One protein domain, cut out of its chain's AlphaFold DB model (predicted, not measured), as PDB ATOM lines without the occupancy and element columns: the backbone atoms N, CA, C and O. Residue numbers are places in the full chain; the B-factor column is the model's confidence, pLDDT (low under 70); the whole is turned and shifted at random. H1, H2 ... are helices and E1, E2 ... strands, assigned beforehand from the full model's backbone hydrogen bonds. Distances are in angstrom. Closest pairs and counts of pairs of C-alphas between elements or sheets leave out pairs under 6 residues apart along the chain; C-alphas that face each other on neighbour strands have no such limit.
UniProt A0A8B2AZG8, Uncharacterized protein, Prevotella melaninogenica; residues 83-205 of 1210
ATOM      1  N   LEU A  83       6.773  39.136   0.922       91.19
ATOM      2  CA  LEU A  83       8.132  38.826   1.400       91.19
ATOM      3  C   LEU A  83       8.497  39.643   2.649       91.19
ATOM      4  O   LEU A  83       9.138  39.124   3.561       91.19
ATOM      5  N   ALA A  84       8.062  40.905   2.715       88.69
ATOM      6  CA  ALA A  84       8.302  41.785   3.859       88.69
ATOM      7  C   ALA A  84       7.419  41.445   5.075       88.69
ATOM      8  O   ALA A  84       7.778  41.766   6.210       88.69
ATOM      9  N   ARG A  85       6.280  40.778   4.850       85.25
ATOM     10  CA  ARG A  85       5.356  40.304   5.896       85.25
ATOM     11  C   ARG A  85       5.622  38.869   6.352       85.25
ATOM     12  O   ARG A  85       5.051  38.454   7.352       85.25
ATOM     13  N   THR A  86       6.453  38.125   5.626       92.25
ATOM     14  CA  THR A  86       6.777  36.726   5.934       92.25
ATOM     15  C   THR A  86       7.940  36.680   6.907       92.25
ATOM     16  O   THR A  86       9.027  37.156   6.578       92.25
ATOM     17  N   GLU A  87       7.746  36.089   8.079       93.38
ATOM     18  CA  GLU A  87       8.837  35.905   9.040       93.38
ATOM     19  C   GLU A  87       9.902  34.964   8.462       93.38
ATOM     20  O   GLU A  87       9.581  34.003   7.765       93.38
ATOM     21  N   PHE A  88      11.177  35.234   8.727       93.62
ATOM     22  CA  PHE A  88      12.267  34.326   8.387       93.62
ATOM     23  C   PHE A  88      12.616  33.501   9.626       93.62
ATOM     24  O   PHE A  88      13.329  33.957  10.517       93.62
ATOM     25  N   LEU A  89      12.048  32.301   9.694       91.31
ATOM     26  CA  LEU A  89      12.193  31.336  10.776       91.31
ATOM     27  C   LEU A  89      13.287  30.314  10.456       91.31
ATOM     28  O   LEU A  89      13.644  30.091   9.294       91.31
ATOM     29  N   ASP A  90      13.790  29.651  11.493       89.19
ATOM     30  CA  ASP A  90      14.706  28.520  11.356       89.19
ATOM     31  C   ASP A  90      13.982  27.308  10.752       89.19
ATOM     32  O   ASP A  90      13.494  26.441  11.475       89.19
ATOM     33  N   LEU A  91      13.878  27.293   9.423       87.38
ATOM     34  CA  LEU A  91      13.294  26.238   8.594       87.38
ATOM     35  C   LEU A  91      14.208  25.990   7.389       87.38
ATOM     36  O   LEU A  91      14.806  26.927   6.858       87.38
ATOM     37  N   VAL A  92      14.308  24.739   6.938       85.06
ATOM     38  CA  VAL A  92      15.131  24.335   5.784       85.06
ATOM     39  C   VAL A  92      14.282  23.539   4.800       85.06
ATOM     40  O   VAL A  92      13.464  22.711   5.194       85.06
ATOM     41  N   LEU A  93      14.469  23.800   3.505       83.25
ATOM     42  CA  LEU A  93      13.737  23.113   2.446       83.25
ATOM     43  C   LEU A  93      14.215  21.660   2.316       83.25
ATOM     44  O   LEU A  93      15.414  21.404   2.376       83.25
ATOM     45  N   ASN A  94      13.290  20.726   2.068       71.75
ATOM     46  CA  ASN A  94      13.568  19.285   1.962       71.75
ATOM     47  C   ASN A  94      14.184  18.699   3.246       71.75
ATOM     48  O   ASN A  94      15.246  18.084   3.215       71.75
ATOM     49  N   ASP A  95      13.491  18.911   4.370       59.00
ATOM     50  CA  ASP A  95      13.868  18.461   5.712       59.00
ATOM     51  C   ASP A  95      14.370  17.001   5.751       59.00
ATOM     52  O   ASP A  95      13.647  16.044   5.455       59.00
ATOM     53  N   ASN A  96      15.619  16.833   6.199       52.88
ATOM     54  CA  ASN A  96      16.261  15.540   6.448       52.88
ATOM     55  C   ASN A  96      15.880  14.938   7.824       52.88
ATOM     56  O   ASN A  96      16.554  14.025   8.306       52.88
ATOM     57  N   LYS A  97      14.814  15.438   8.461       51.84
ATOM     58  CA  LYS A  97      14.369  15.174   9.841       51.84
ATOM     59  C   LYS A  97      15.377  15.601  10.909       51.84
ATOM     60  O   LYS A  97      15.501  14.936  11.940       51.84
ATOM     61  N   ILE A  98      16.106  16.684  10.661       48.97
ATOM     62  CA  ILE A  98      17.063  17.255  11.619       48.97
ATOM     63  C   ILE A  98      16.341  18.375  12.376       48.97
ATOM     64  O   ILE A  98      15.533  19.093  11.803       48.97
ATOM     65  N   HIS A  99      16.560  18.484  13.685       55.25
ATOM     66  CA  HIS A  99      15.821  19.402  14.553       55.25
ATOM     67  C   HIS A  99      15.971  20.871  14.113       55.25
ATOM     68  O   HIS A  99      17.050  21.440  14.245       55.25
ATOM     69  N   TYR A 100      14.877  21.480  13.649       70.81
ATOM     70  CA  TYR A 100      14.768  22.917  13.384       70.81
ATOM     71  C   TYR A 100      13.863  23.577  14.418       70.81
ATOM     72  O   TYR A 100      12.891  22.975  14.885       70.81
ATOM     73  N   THR A 101      14.199  24.799  14.818       74.75
ATOM     74  CA  THR A 101      13.569  25.432  15.984       74.75
ATOM     75  C   THR A 101      12.326  26.253  15.645       74.75
ATOM     76  O   THR A 101      11.561  26.573  16.556       74.75
ATOM     77  N   ALA A 102      12.129  26.605  14.365       82.44
ATOM     78  CA  ALA A 102      11.136  27.583  13.907       82.44
ATOM     79  C   ALA A 102      11.205  28.932  14.658       82.44
ATOM     80  O   ALA A 102      10.248  29.704  14.661       82.44
ATOM     81  N   LEU A 103      12.334  29.226  15.312       85.00
ATOM     82  CA  LEU A 103      12.555  30.492  15.995       85.00
ATOM     83  C   LEU A 103      12.881  31.578  14.973       85.00
ATOM     84  O   LEU A 103      13.524  31.326  13.956       85.00
ATOM     85  N   THR A 104      12.504  32.814  15.292       83.38
ATOM     86  CA  THR A 104      12.880  34.022  14.537       83.38
ATOM     87  C   THR A 104      14.342  34.419  14.747       83.38
ATOM     88  O   THR A 104      14.836  35.346  14.103       83.38
ATOM     89  N   LYS A 105      15.036  33.737  15.665       83.81
ATOM     90  CA  LYS A 105      16.427  33.984  16.018       83.81
ATOM     91  C   LYS A 105      17.235  32.694  15.984       83.81
ATOM     92  O   LYS A 105      17.006  31.804  16.799       83.81
ATOM     93  N   PHE A 106      18.169  32.601  15.045       81.69
ATOM     94  CA  PHE A 106      18.983  31.409  14.807       81.69
ATOM     95  C   PHE A 106      20.236  31.759  14.001       81.69
ATOM     96  O   PHE A 106      20.290  32.790  13.332       81.69
ATOM     97  N   ALA A 107      21.241  30.887  14.041       78.38
ATOM     98  CA  ALA A 107      22.384  30.964  13.138       78.38
ATOM     99  C   ALA A 107      22.384  29.785  12.171       78.38
ATOM    100  O   ALA A 107      21.927  28.689  12.500       78.38
ATOM    101  N   PHE A 108      22.918  30.014  10.979       79.44
ATOM    102  CA  PHE A 108      23.136  28.978   9.984       79.44
ATOM    103  C   PHE A 108      24.368  29.291   9.145       79.44
ATOM    104  O   PHE A 108      24.747  30.445   8.949       79.44
ATOM    105  N   TYR A 109      24.987  28.231   8.649       80.81
ATOM    106  CA  TYR A 109      26.115  28.318   7.742       80.81
ATOM    107  C   TYR A 109      25.632  28.371   6.290       80.81
ATOM    108  O   TYR A 109      24.733  27.621   5.904       80.81
ATOM    109  N   VAL A 110      26.239  29.259   5.507       83.44
ATOM    110  CA  VAL A 110      26.003  29.431   4.074       83.44
ATOM    111  C   VAL A 110      27.288  29.054   3.351       83.44
ATOM    112  O   VAL A 110      28.287  29.761   3.459       83.44
ATOM    113  N   SER A 111      27.259  27.933   2.634       81.19
ATOM    114  CA  SER A 111      28.359  27.448   1.786       81.19
ATOM    115  C   SER A 111      28.152  27.797   0.314       81.19
ATOM    116  O   SER A 111      29.098  27.964  -0.449       81.19
ATOM    117  N   SER A 112      26.889  27.930  -0.079       88.31
ATOM    118  CA  SER A 112      26.454  28.366  -1.394       88.31
ATOM    119  C   SER A 112      25.276  29.313  -1.238       88.31
ATOM    120  O   SER A 112      24.540  29.256  -0.250       88.31
ATOM    121  N   LEU A 113      25.058  30.169  -2.236       90.06
ATOM    122  CA  LEU A 113      23.937  31.104  -2.205       90.06
ATOM    123  C   LEU A 113      22.593  30.376  -2.024       90.06
ATOM    124  O   LEU A 113      21.692  30.864  -1.348       90.06
ATOM    125  N   ASP A 114      22.491  29.164  -2.570       90.88
ATOM    126  CA  ASP A 114      21.320  28.302  -2.482       90.88
ATOM    127  C   ASP A 114      20.963  27.846  -1.058       90.88
ATOM    128  O   ASP A 114      19.798  27.539  -0.811       90.88
ATOM    129  N   ASP A 115      21.900  27.847  -0.109       89.25
ATOM    130  CA  ASP A 115      21.608  27.484   1.286       89.25
ATOM    131  C   ASP A 115      20.710  28.534   1.955       89.25
ATOM    132  O   ASP A 115      19.782  28.201   2.697       89.25
ATOM    133  N   LEU A 116      20.940  29.814   1.646       92.00
ATOM    134  CA  LEU A 116      20.072  30.910   2.067       92.00
ATOM    135  C   LEU A 116      18.728  30.850   1.328       92.00
ATOM    136  O   LEU A 116      17.673  30.949   1.954       92.00
ATOM    137  N   LEU A 117      18.750  30.640   0.007       94.19
ATOM    138  CA  LEU A 117      17.531  30.625  -0.808       94.19
ATOM    139  C   LEU A 117      16.587  29.468  -0.454       94.19
ATOM    140  O   LEU A 117      15.373  29.662  -0.474       94.19
ATOM    141  N   ASP A 118      17.105  28.294  -0.079       92.25
ATOM    142  CA  ASP A 118      16.282  27.191   0.436       92.25
ATOM    143  C   ASP A 118      15.541  27.580   1.706       92.25
ATOM    144  O   ASP A 118      14.364  27.265   1.850       92.25
ATOM    145  N   ARG A 119      16.215  28.251   2.642       92.75
ATOM    146  CA  ARG A 119      15.592  28.665   3.904       92.75
ATOM    147  C   ARG A 119      14.495  29.687   3.649       92.75
ATOM    148  O   ARG A 119      13.425  29.602   4.249       92.75
ATOM    149  N   ILE A 120      14.718  30.617   2.718       94.50
ATOM    150  CA  ILE A 120      13.682  31.574   2.310       94.50
ATOM    151  C   ILE A 120      12.512  30.816   1.665       94.50
ATOM    152  O   ILE A 120      11.361  31.033   2.039       94.50
ATOM    153  N   GLN A 121      12.785  29.866   0.764       94.88
ATOM    154  CA  GLN A 121      11.752  29.040   0.131       94.88
ATOM    155  C   GLN A 121      10.950  28.215   1.150       94.88
ATOM    156  O   GLN A 121       9.732  28.121   1.025       94.88
ATOM    157  N   ALA A 122      11.601  27.640   2.163       92.62
ATOM    158  CA  ALA A 122      10.945  26.872   3.219       92.62
ATOM    159  C   ALA A 122       9.984  27.738   4.041       92.62
ATOM    160  O   ALA A 122       8.846  27.340   4.274       92.62
ATOM    161  N   ASN A 123      10.411  28.947   4.409       94.31
ATOM    162  CA  ASN A 123       9.570  29.906   5.124       94.31
ATOM    163  C   ASN A 123       8.357  30.355   4.305       94.31
ATOM    164  O   ASN A 123       7.253  30.459   4.839       94.31
ATOM    165  N   LEU A 124       8.545  30.578   3.003       95.25
ATOM    166  CA  LEU A 124       7.443  30.928   2.112       95.25
ATOM    167  C   LEU A 124       6.462  29.764   1.936       95.25
ATOM    168  O   LEU A 124       5.255  29.987   1.983       95.25
ATOM    169  N   ASN A 125       6.965  28.533   1.800       93.06
ATOM    170  CA  ASN A 125       6.127  27.336   1.726       93.06
ATOM    171  C   ASN A 125       5.299  27.137   3.005       93.06
ATOM    172  O   ASN A 125       4.119  26.811   2.909       93.06
ATOM    173  N   GLU A 126       5.890  27.360   4.181       91.75
ATOM    174  CA  GLU A 126       5.208  27.212   5.476       91.75
ATOM    175  C   GLU A 126       4.094  28.253   5.669       91.75
ATOM    176  O   GLU A 126       2.986  27.914   6.081       91.75
ATOM    177  N   GLN A 127       4.361  29.527   5.359       93.38
ATOM    178  CA  GLN A 127       3.437  30.625   5.678       93.38
ATOM    179  C   GLN A 127       2.404  30.914   4.579       93.38
ATOM    180  O   GLN A 127       1.321  31.416   4.885       93.38
ATOM    181  N   TRP A 128       2.704  30.597   3.314       92.44
ATOM    182  CA  TRP A 128       1.805  30.856   2.180       92.44
ATOM    183  C   TRP A 128       1.281  29.595   1.498       92.44
ATOM    184  O   TRP A 128       0.238  29.665   0.850       92.44
ATOM    185  N   GLY A 129       1.955  28.457   1.667       91.56
ATOM    186  CA  GLY A 129       1.646  27.197   0.998       91.56
ATOM    187  C   GLY A 129       2.736  26.774   0.012       91.56
ATOM    188  O   GLY A 129       3.390  27.595  -0.635       91.56
ATOM    189  N   GLU A 130       2.937  25.462  -0.107       89.50
ATOM    190  CA  GLU A 130       3.954  24.879  -0.980       89.50
ATOM    191  C   GLU A 130       3.726  25.251  -2.454       89.50
ATOM    192  O   GLU A 130       2.655  25.025  -3.015       89.50
ATOM    193  N   GLY A 131       4.758  25.808  -3.096       86.44
ATOM    194  CA  GLY A 131       4.740  26.146  -4.524       86.44
ATOM    195  C   GLY A 131       4.049  27.466  -4.880       86.44
ATOM    196  O   GLY A 131       4.056  27.838  -6.058       86.44
ATOM    197  N   GLU A 132       3.506  28.187  -3.892       92.12
ATOM    198  CA  GLU A 132       2.901  29.514  -4.077       92.12
ATOM    199  C   GLU A 132       3.945  30.575  -4.438       92.12
ATOM    200  O   GLU A 132       3.733  31.381  -5.345       92.12
ATOM    201  N   TRP A 133       5.085  30.546  -3.749       94.62
ATOM    202  CA  TRP A 133       6.277  31.326  -4.072       94.62
ATOM    203  C   TRP A 133       7.363  30.425  -4.639       94.62
ATOM    204  O   TRP A 133       7.487  29.270  -4.234       94.62
ATOM    205  N   LYS A 134       8.168  30.954  -5.561       94.44
ATOM    206  CA  LYS A 134       9.248  30.200  -6.203       94.44
ATOM    207  C   LYS A 134      10.506  31.044  -6.329       94.44
ATOM    208  O   LYS A 134      10.474  32.132  -6.907       94.44
ATOM    209  N   ILE A 135      11.613  30.533  -5.807       94.19
ATOM    210  CA  ILE A 135      12.912  31.207  -5.827       94.19
ATOM    211  C   ILE A 135      13.869  30.454  -6.744       94.19
ATOM    212  O   ILE A 135      14.045  29.244  -6.628       94.19
ATOM    213  N   TYR A 136      14.524  31.179  -7.642       93.62
ATOM    214  CA  TYR A 136      15.427  30.625  -8.641       93.62
ATOM    215  C   TYR A 136      16.818  31.236  -8.505       93.62
ATOM    216  O   TYR A 136      16.952  32.425  -8.223       93.62
ATOM    217  N   SER A 137      17.843  30.440  -8.776       93.56
ATOM    218  CA  SER A 137      19.254  30.826  -8.810       93.56
ATOM    219  C   SER A 137      19.901  30.374 -10.122       93.56
ATOM    220  O   SER A 137      19.287  29.677 -10.939       93.56
ATOM    221  N   ARG A 138      21.178  30.720 -10.321       92.06
ATOM    222  CA  ARG A 138      21.988  30.163 -11.418       92.06
ATOM    223  C   ARG A 138      22.225  28.656 -11.292       92.06
ATOM    224  O   ARG A 138      22.583  28.032 -12.278       92.06
ATOM    225  N   ASN A 139      21.950  28.043 -10.144       91.44
ATOM    226  CA  ASN A 139      22.007  26.596 -10.035       91.44
ATOM    227  C   ASN A 139      20.702  25.976 -10.566       91.44
ATOM    228  O   ASN A 139      19.647  26.033  -9.920       91.44
ATOM    229  N   LYS A 140      20.766  25.370 -11.759       89.62
ATOM    230  CA  LYS A 140      19.594  24.780 -12.435       89.62
ATOM    231  C   LYS A 140      18.942  23.661 -11.619       89.62
ATOM    232  O   LYS A 140      17.719  23.611 -11.514       89.62
ATOM    233  N   LEU A 141      19.745  22.792 -11.000       89.62
ATOM    234  CA  LEU A 141      19.248  21.661 -10.212       89.62
ATOM    235  C   LEU A 141      18.473  22.141  -8.976       89.62
ATOM    236  O   LEU A 141      17.357  21.685  -8.727       89.62
ATOM    237  N   ARG A 142      19.047  23.086  -8.225       91.00
ATOM    238  CA  ARG A 142      18.446  23.651  -7.006       91.00
ATOM    239  C   ARG A 142      17.207  24.477  -7.332       91.00
ATOM    240  O   ARG A 142      16.187  24.343  -6.665       91.00
ATOM    241  N   SER A 143      17.241  25.239  -8.422       91.56
ATOM    242  CA  SER A 143      16.060  25.945  -8.932       91.56
ATOM    243  C   SER A 143      14.927  24.984  -9.300       91.56
ATOM    244  O   SER A 143      13.773  25.242  -8.960       91.56
ATOM    245  N   GLY A 144      15.237  23.851  -9.939       89.25
ATOM    246  CA  GLY A 144      14.254  22.805 -10.240       89.25
ATOM    247  C   GLY A 144      13.583  22.238  -8.983       89.25
ATOM    248  O   GLY A 144      12.365  22.070  -8.962       89.25
ATOM    249  N   GLN A 145      14.342  22.038  -7.899       89.12
ATOM    250  CA  GLN A 145      13.805  21.600  -6.598       89.12
ATOM    251  C   GLN A 145      12.846  22.622  -5.969       89.12
ATOM    252  O   GLN A 145      11.929  22.232  -5.252       89.12
ATOM    253  N   ARG A 146      13.014  23.916  -6.265       91.50
ATOM    254  CA  ARG A 146      12.118  25.008  -5.837       91.50
ATOM    255  C   ARG A 146      10.974  25.276  -6.826       91.50
ATOM    256  O   ARG A 146      10.295  26.297  -6.739       91.50
ATOM    257  N   GLY A 147      10.749  24.369  -7.780       87.56
ATOM    258  CA  GLY A 147       9.624  24.425  -8.715       87.56
ATOM    259  C   GLY A 147       9.865  25.250  -9.984       87.56
ATOM    260  O   GLY A 147       8.889  25.633 -10.641       87.56
ATOM    261  N   CYS A 148      11.129  25.532 -10.334       89.06
ATOM    262  CA  CYS A 148      11.488  26.155 -11.610       89.06
ATOM    263  C   CYS A 148      11.305  25.177 -12.776       89.06
ATOM    264  O   CYS A 148      11.676  24.010 -12.681       89.06
ATOM    265  N   VAL A 149      10.782  25.670 -13.897       90.81
ATOM    266  CA  VAL A 149      10.680  24.906 -15.149       90.81
ATOM    267  C   VAL A 149      11.855  25.273 -16.054       90.81
ATOM    268  O   VAL A 149      12.189  26.452 -16.162       90.81
ATOM    269  N   ASP A 150      12.432  24.293 -16.758       87.25
ATOM    270  CA  ASP A 150      13.620  24.479 -17.612       87.25
ATOM    271  C   ASP A 150      13.503  25.663 -18.579       87.25
ATOM    272  O   ASP A 150      14.419  26.474 -18.662       87.25
ATOM    273  N   ALA A 151      12.353  25.833 -19.239       86.44
ATOM    274  CA  ALA A 151      12.129  26.939 -20.172       86.44
ATOM    275  C   ALA A 151      12.210  28.330 -19.509       86.44
ATOM    276  O   ALA A 151      12.639  29.292 -20.144       86.44
ATOM    277  N   VAL A 152      11.798  28.448 -18.241       86.19
ATOM    278  CA  VAL A 152      11.893  29.696 -17.466       86.19
ATOM    279  C   VAL A 152      13.341  29.940 -17.053       86.19
ATOM    280  O   VAL A 152      13.833  31.059 -17.179       86.19
ATOM    281  N   TRP A 153      14.039  28.892 -16.614       90.19
ATOM    282  CA  TRP A 153      15.441  28.979 -16.222       90.19
ATOM    283  C   TRP A 153      16.344  29.348 -17.411       90.19
ATOM    284  O   TRP A 153      17.123  30.300 -17.323       90.19
ATOM    285  N   ASP A 154      16.184  28.662 -18.549       85.75
ATOM    286  CA  ASP A 154      16.983  28.877 -19.762       85.75
ATOM    287  C   ASP A 154      16.772  30.292 -20.324       85.75
ATOM    288  O   ASP A 154      17.726  30.916 -20.792       85.75
ATOM    289  N   LYS A 155      15.547  30.831 -20.228       83.25
ATOM    290  CA  LYS A 155      15.233  32.213 -20.628       83.25
ATOM    291  C   LYS A 155      15.919  33.252 -19.734       83.25
ATOM    292  O   LYS A 155      16.332  34.288 -20.243       83.25
ATOM    293  N   THR A 156      16.009  33.005 -18.426       83.75
ATOM    294  CA  THR A 156      16.536  33.992 -17.470       83.75
ATOM    295  C   THR A 156      18.059  33.990 -17.374       83.75
ATOM    296  O   THR A 156      18.647  35.064 -17.246       83.75
ATOM    297  N   TYR A 157      18.701  32.818 -17.406       86.94
ATOM    298  CA  TYR A 157      20.144  32.708 -17.146       86.94
ATOM    299  C   TYR A 157      20.973  32.235 -18.349       86.94
ATOM    300  O   TYR A 157      22.165  32.532 -18.418       86.94
ATOM    301  N   GLY A 158      20.360  31.548 -19.317       83.31
ATOM    302  CA  GLY A 158      21.050  30.980 -20.476       83.31
ATOM    303  C   GLY A 158      21.777  29.658 -20.186       83.31
ATOM    304  O   GLY A 158      22.193  29.365 -19.069       83.31
ATOM    305  N   ALA A 159      21.954  28.841 -21.229       73.81
ATOM    306  CA  ALA A 159      22.375  27.440 -21.104       73.81
ATOM    307  C   ALA A 159      23.826  27.200 -20.615       73.81
ATOM    308  O   ALA A 159      24.142  26.074 -20.243       73.81
ATOM    309  N   ASN A 160      24.699  28.219 -20.612       77.94
ATOM    310  CA  ASN A 160      26.139  28.090 -20.309       77.94
ATOM    311  C   ASN A 160      26.610  28.984 -19.145       77.94
ATOM    312  O   ASN A 160      27.781  29.361 -19.081       77.94
ATOM    313  N   ILE A 161      25.702  29.383 -18.255       84.44
ATOM    314  CA  ILE A 161      26.038  30.226 -17.104       84.44
ATOM    315  C   ILE A 161      26.663  29.397 -15.971       84.44
ATOM    316  O   ILE A 161      26.261  28.260 -15.729       84.44
ATOM    317  N   VAL A 162      27.646  29.966 -15.270       84.62
ATOM    318  CA  VAL A 162      28.254  29.354 -14.076       84.62
ATOM    319  C   VAL A 162      27.525  29.841 -12.820       84.62
ATOM    320  O   VAL A 162      27.106  31.004 -12.756       84.62
ATOM    321  N   ASP A 163      27.404  28.960 -11.826       84.94
ATOM    322  CA  ASP A 163      26.883  29.270 -10.492       84.94
ATOM    323  C   ASP A 163      27.615  30.462  -9.847       84.94
ATOM    324  O   ASP A 163      28.779  30.754 -10.133       84.94
ATOM    325  N   ASN A 164      26.926  31.166  -8.947       84.75
ATOM    326  CA  ASN A 164      27.544  32.232  -8.165       84.75
ATOM    327  C   ASN A 164      28.554  31.640  -7.169       84.75
ATOM    328  O   ASN A 164      28.175  30.893  -6.270       84.75
ATOM    329  N   SER A 165      29.826  32.018  -7.304       80.69
ATOM    330  CA  SER A 165      30.855  31.734  -6.301       80.69
ATOM    331  C   SER A 165      30.774  32.775  -5.187       80.69
ATOM    332  O   SER A 165      30.889  33.966  -5.466       80.69
ATOM    333  N   ILE A 166      30.600  32.336  -3.942       81.94
ATOM    334  CA  ILE A 166      30.544  33.205  -2.758       81.94
ATOM    335  C   ILE A 166      31.573  32.756  -1.717       81.94
ATOM    336  O   ILE A 166      31.960  31.589  -1.695       81.94
ATOM    337  N   LYS A 167      32.004  33.669  -0.839       74.19
ATOM    338  CA  LYS A 167      32.753  33.297   0.368       74.19
ATOM    339  C   LYS A 167      31.770  32.721   1.382       74.19
ATOM    340  O   LYS A 167      30.794  33.385   1.734       74.19
ATOM    341  N   SER A 168      32.016  31.498   1.835       73.69
ATOM    342  CA  SER A 168      31.160  30.862   2.831       73.69
ATOM    343  C   SER A 168      31.154  31.655   4.137       73.69
ATOM    344  O   SER A 168      32.190  32.161   4.563       73.69
ATOM    345  N   THR A 169      30.001  31.764   4.792       78.44
ATOM    346  CA  THR A 169      29.856  32.589   6.000       78.44
ATOM    347  C   THR A 169      28.770  32.056   6.932       78.44
ATOM    348  O   THR A 169      27.837  31.381   6.496       78.44
ATOM    349  N   SER A 170      28.876  32.354   8.229       77.50
ATOM    350  CA  SER A 170      27.795  32.112   9.189       77.50
ATOM    351  C   SER A 170      26.916  33.352   9.270       77.50
ATOM    352  O   SER A 170      27.387  34.431   9.619       77.50
ATOM    353  N   ILE A 171      25.623  33.181   9.024       80.94
ATOM    354  CA  ILE A 171      24.624  34.241   9.159       80.94
ATOM    355  C   ILE A 171      23.841  34.005  10.447       80.94
ATOM    356  O   ILE A 171      23.347  32.902  10.682       80.94
ATOM    357  N   THR A 172      23.704  35.049  11.266       83.44
ATOM    358  CA  THR A 172      22.759  35.072  12.387       83.44
ATOM    359  C   THR A 172      21.530  35.865  11.965       83.44
ATOM    360  O   THR A 172      21.603  37.078  11.774       83.44
ATOM    361  N   ALA A 173      20.403  35.177  11.812       82.88
ATOM    362  CA  ALA A 173      19.107  35.812  11.641       82.88
ATOM    363  C   ALA A 173      18.565  36.211  13.020       82.88
ATOM    364  O   ALA A 173      18.523  35.385  13.930       82.88
ATOM    365  N   ASP A 174      18.162  37.472  13.175       85.25
ATOM    366  CA  ASP A 174      17.534  37.992  14.394       85.25
ATOM    367  C   ASP A 174      16.303  38.821  14.009       85.25
ATOM    368  O   ASP A 174      16.417  39.984  13.618       85.25
ATOM    369  N   GLY A 175      15.125  38.190  14.027       85.31
ATOM    370  CA  GLY A 175      13.856  38.846  13.702       85.31
ATOM    371  C   GLY A 175      13.754  39.338  12.255       85.31
ATOM    372  O   GLY A 175      13.089  40.341  11.994       85.31
ATOM    373  N   LEU A 176      14.437  38.677  11.313       89.50
ATOM    374  CA  LEU A 176      14.381  39.039   9.895       89.50
ATOM    375  C   LEU A 176      13.046  38.606   9.269       89.50
ATOM    376  O   LEU A 176      12.444  37.615   9.676       89.50
ATOM    377  N   ASN A 177      12.606  39.326   8.236       92.81
ATOM    378  CA  ASN A 177      11.577  38.848   7.310       92.81
ATOM    379  C   ASN A 177      12.236  38.280   6.038       92.81
ATOM    380  O   ASN A 177      13.436  38.466   5.810       92.81
ATOM    381  N   CYS A 178      11.468  37.585   5.200       93.56
ATOM    382  CA  CYS A 178      11.987  36.960   3.981       93.56
ATOM    383  C   CYS A 178      12.533  37.979   2.968       93.56
ATOM    384  O   CYS A 178      13.458  37.646   2.229       93.56
ATOM    385  N   TRP A 179      12.029  39.218   2.947       91.94
ATOM    386  CA  TRP A 179      12.612  40.299   2.142       91.94
ATOM    387  C   TRP A 179      14.006  40.693   2.641       91.94
ATOM    388  O   TRP A 179      14.941  40.766   1.849       91.94
ATOM    389  N   SER A 180      14.178  40.894   3.948       88.56
ATOM    390  CA  SER A 180      15.470  41.212   4.562       88.56
ATOM    391  C   SER A 180      16.464  40.065   4.400       88.56
ATOM    392  O   SER A 180      17.627  40.310   4.097       88.56
ATOM    393  N   ALA A 181      16.011  38.815   4.531       90.81
ATOM    394  CA  ALA A 181      16.836  37.641   4.252       90.81
ATOM    395  C   ALA A 181      17.263  37.586   2.774       90.81
ATOM    396  O   ALA A 181      18.425  37.316   2.485       90.81
ATOM    397  N   LEU A 182      16.363  37.904   1.836       91.50
ATOM    398  CA  LEU A 182      16.691  38.009   0.412       91.50
ATOM    399  C   LEU A 182      17.659  39.168   0.132       91.50
ATOM    400  O   LEU A 182      18.550  39.040  -0.699       91.50
ATOM    401  N   ALA A 183      17.545  40.278   0.856       88.94
ATOM    402  CA  ALA A 183      18.443  41.414   0.705       88.94
ATOM    403  C   ALA A 183      19.888  41.120   1.156       88.94
ATOM    404  O   ALA A 183      20.820  41.734   0.630       88.94
ATOM    405  N   LEU A 184      20.102  40.128   2.038       88.00
ATOM    406  CA  LEU A 184      21.444  39.618   2.365       88.00
ATOM    407  C   LEU A 184      22.176  39.079   1.131       88.00
ATOM    408  O   LEU A 184      23.401  39.110   1.094       88.00
ATOM    409  N   VAL A 185      21.450  38.642   0.098       88.44
ATOM    410  CA  VAL A 185      22.047  38.193  -1.165       88.44
ATOM    411  C   VAL A 185      22.873  39.301  -1.829       88.44
ATOM    412  O   VAL A 185      23.985  39.054  -2.291       88.44
ATOM    413  N   ASN A 186      22.369  40.536  -1.815       85.62
ATOM    414  CA  ASN A 186      23.088  41.691  -2.348       85.62
ATOM    415  C   ASN A 186      24.106  42.240  -1.339       85.62
ATOM    416  O   ASN A 186      25.232  42.548  -1.718       85.62
ATOM    417  N   SER A 187      23.744  42.352  -0.056       80.06
ATOM    418  CA  SER A 187      24.612  43.015   0.927       80.06
ATOM    419  C   SER A 187      25.798  42.171   1.401       80.06
ATOM    420  O   SER A 187      26.843  42.738   1.702       80.06
ATOM    421  N   GLN A 188      25.661  40.843   1.462       80.62
ATOM    422  CA  GLN A 188      26.732  39.938   1.906       80.62
ATOM    423  C   GLN A 188      27.523  39.336   0.743       80.62
ATOM    424  O   GLN A 188      28.683  38.978   0.924       80.62
ATOM    425  N   PHE A 189      26.909  39.204  -0.437       84.38
ATOM    426  CA  PHE A 189      27.503  38.452  -1.549       84.38
ATOM    427  C   PHE A 189      27.605  39.230  -2.865       84.38
ATOM    428  O   PHE A 189      28.087  38.662  -3.840       84.38
ATOM    429  N   ASP A 190      27.175  40.497  -2.907       82.62
ATOM    430  CA  ASP A 190      27.177  41.341  -4.116       82.62
ATOM    431  C   ASP A 190      26.442  40.689  -5.308       82.62
ATOM    432  O   ASP A 190      26.869  40.724  -6.462       82.62
ATOM    433  N   VAL A 191      25.313  40.029  -5.018       86.00
ATOM    434  CA  VAL A 191      24.467  39.383  -6.027       86.00
ATOM    435  C   VAL A 191      23.107  40.072  -6.100       86.00
ATOM    436  O   VAL A 191      22.401  40.224  -5.106       86.00
ATOM    437  N   ASN A 192      22.702  40.458  -7.309       87.25
ATOM    438  CA  ASN A 192      21.413  41.105  -7.549       87.25
ATOM    439  C   ASN A 192      20.270  40.096  -7.714       87.25
ATOM    440  O   ASN A 192      20.484  38.937  -8.084       87.25
ATOM    441  N   PHE A 193      19.036  40.549  -7.492       89.81
ATOM    442  CA  PHE A 193      17.832  39.760  -7.742       89.81
ATOM    443  C   PHE A 193      16.699  40.608  -8.335       89.81
ATOM    444  O   PHE A 193      16.695  41.837  -8.243       89.81
ATOM    445  N   ILE A 194      15.721  39.945  -8.949       89.19
ATOM    446  CA  ILE A 194      14.472  40.552  -9.428       89.19
ATOM    447  C   ILE A 194      13.272  39.757  -8.915       89.19
ATOM    448  O   ILE A 194      13.342  38.535  -8.769       89.19
ATOM    449  N   VAL A 195      12.157  40.445  -8.667       89.25
ATOM    450  CA  VAL A 195      10.887  39.830  -8.256       89.25
ATOM    451  C   VAL A 195       9.832  40.086  -9.336       89.25
ATOM    452  O   VAL A 195       9.722  41.199  -9.859       89.25
ATOM    453  N   ARG A 196       9.087  39.044  -9.721       86.38
ATOM    454  CA  ARG A 196       8.002  39.080 -10.720       86.38
ATOM    455  C   ARG A 196       6.819  38.265 -10.205       86.38
ATOM    456  O   ARG A 196       6.882  37.032 -10.154       86.38
ATOM    457  N   GLY A 197       5.753  38.944  -9.783       87.44
ATOM    458  CA  GLY A 197       4.679  38.308  -9.019       87.44
ATOM    459  C   GLY A 197       5.237  37.572  -7.793       87.44
ATOM    460  O   GLY A 197       5.886  38.187  -6.951       87.44
ATOM    461  N   ARG A 198       5.021  36.251  -7.727       91.56
ATOM    462  CA  ARG A 198       5.567  35.359  -6.684       91.56
ATOM    463  C   ARG A 198       6.821  34.574  -7.105       91.56
ATOM    464  O   ARG A 198       7.147  33.543  -6.521       91.56
ATOM    465  N   ASN A 199       7.519  35.031  -8.144       91.44
ATOM    466  CA  ASN A 199       8.780  34.443  -8.592       91.44
ATOM    467  C   ASN A 199       9.944  35.379  -8.268       91.44
ATOM    468  O   ASN A 199       9.890  36.566  -8.596       91.44
ATOM    469  N   VAL A 200      11.010  34.841  -7.685       93.44
ATOM    470  CA  VAL A 200      12.256  35.563  -7.401       93.44
ATOM    471  C   VAL A 200      13.374  34.957  -8.240       93.44
ATOM    472  O   VAL A 200      13.570  33.745  -8.218       93.44
ATOM    473  N   PHE A 201      14.123  35.784  -8.963       92.31
ATOM    474  CA  PHE A 201      15.261  35.354  -9.777       92.31
ATOM    475  C   PHE A 201      16.536  35.993  -9.237       92.31
ATOM    476  O   PHE A 201      16.654  37.217  -9.221       92.31
ATOM    477  N   VAL A 202      17.479  35.170  -8.797       92.75
ATOM    478  CA  VAL A 202      18.700  35.580  -8.102       92.75
ATOM    479  C   VAL A 202      19.921  35.342  -8.984       92.75
ATOM    480  O   VAL A 202      20.077  34.280  -9.584       92.75
ATOM    481  N   GLY A 203      20.815  36.327  -9.051       87.62
ATOM    482  CA  GLY A 203      22.024  36.275  -9.867       87.62
ATOM    483  C   GLY A 203      21.793  36.603 -11.339       87.62
ATOM    484  O   GLY A 203      22.662  36.334 -12.164       87.62
ATOM    485  N   THR A 204      20.656  37.187 -11.707       82.12
ATOM    486  CA  THR A 204      20.444  37.707 -13.065       82.12
ATOM    487  C   THR A 204      20.849  39.182 -13.155       82.12
ATOM    488  O   THR A 204      20.705  39.926 -12.187       82.12
ATOM    489  N   ALA A 205      21.355  39.604 -14.319       65.38
ATOM    490  CA  ALA A 205      21.604  41.015 -14.635       65.38
ATOM    491  C   ALA A 205      20.315  41.765 -15.038       65.38
ATOM    492  O   ALA A 205      20.374  42.943 -15.370       65.38
TER     493      ALA A 205
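AT A GLANCE: This is residues 83 to 205 of the 1210 residues of an uncharacterized protein of Prevotella melaninogenica (UniProt A0A8B2AZG8). Two helices, H1 and H4, lie side by side and run opposite ways between two small sheets, the three-stranded E2 E5 E4 on one side and the two-stranded E1 E3 on the other. Two short helices, H2 and H3, sit near strand E2, and a long stretch without named elements, residues 83 to 104, precedes E1. The printed part has 123 residues, with four named helices and five named strands in the order E1 H1 E2 H2 H3 E3 H4 E4 E5, class mixed, helices and strands. The larger sheet, in the order E2 E5 E4, is mixed, and the smaller is antiparallel. The whole is compact, with a radius of gyration of the C-alphas of 13.6 A, and rounded, spanning 38 by 31 by 27 A.

HOW THE PARTS SIT: The larger sheet has E5, residues 199 to 202, as its inner strand, between the edge strands E2, residues 134 to 136, and E4, residues 193 to 196. E2 and E5 are parallel, with N 136 and O 200 2.8 A apart, within hydrogen-bond range. E4 and E5 form an antiparallel hairpin, with N 196 and O 199 2.8 A apart. H1, residues 113 to 128, and H4, residues 178 to 189, are on one face of this sheet, making two layers, helices over one face of a sheet. H1 and H4 touch at a shallow tilt of 7 degrees, opposite ways; their closest C-alphas, those of Ile 120 and Cys 178, are 5.9 A apart. H2, residues 140 to 145, and H3, residues 150 to 157, only graze the sheet. They touch at a steep tilt of 51 degrees, opposite ways; their closest C-alphas, those of Lys 140 and Trp 153, are 7.0 A apart. E1, residues 105 to 110, and E3, residues 169 to 174, are antiparallel neighbours, with N 110 and O 169 2.8 A apart. The closest C-alphas of E1 and H1, those of Val 110 and Leu 116, are 6.4 A apart. In H2 and H3 every O i to N i+4 pair is within hydrogen-bond range; in H1 11 of 12 are, in H4 6 of 8.

IN THESE COORDINATES: E1 is 16.0 A long and begins at C-alpha 105, (16.427, 33.984, 16.018). H1 is the longest helix, 22.6 A, from C-alpha 113 at (23.937, 31.104, -2.205). H4 is 16.5 A long and E3 15.9 A. E5 ends at C-alpha 202, (18.700, 35.580, -8.102).

THE WHOLE: The two farthest C-alphas, those of Leu 103 and Asn 160, are 38.8 A apart. The printed part has no cut. The link from H3 to E3, 11 residues, is long, and the others are tight. The mean pLDDT of the printed part is 85.7; residues 95 to 99 and residue 205 are under 70.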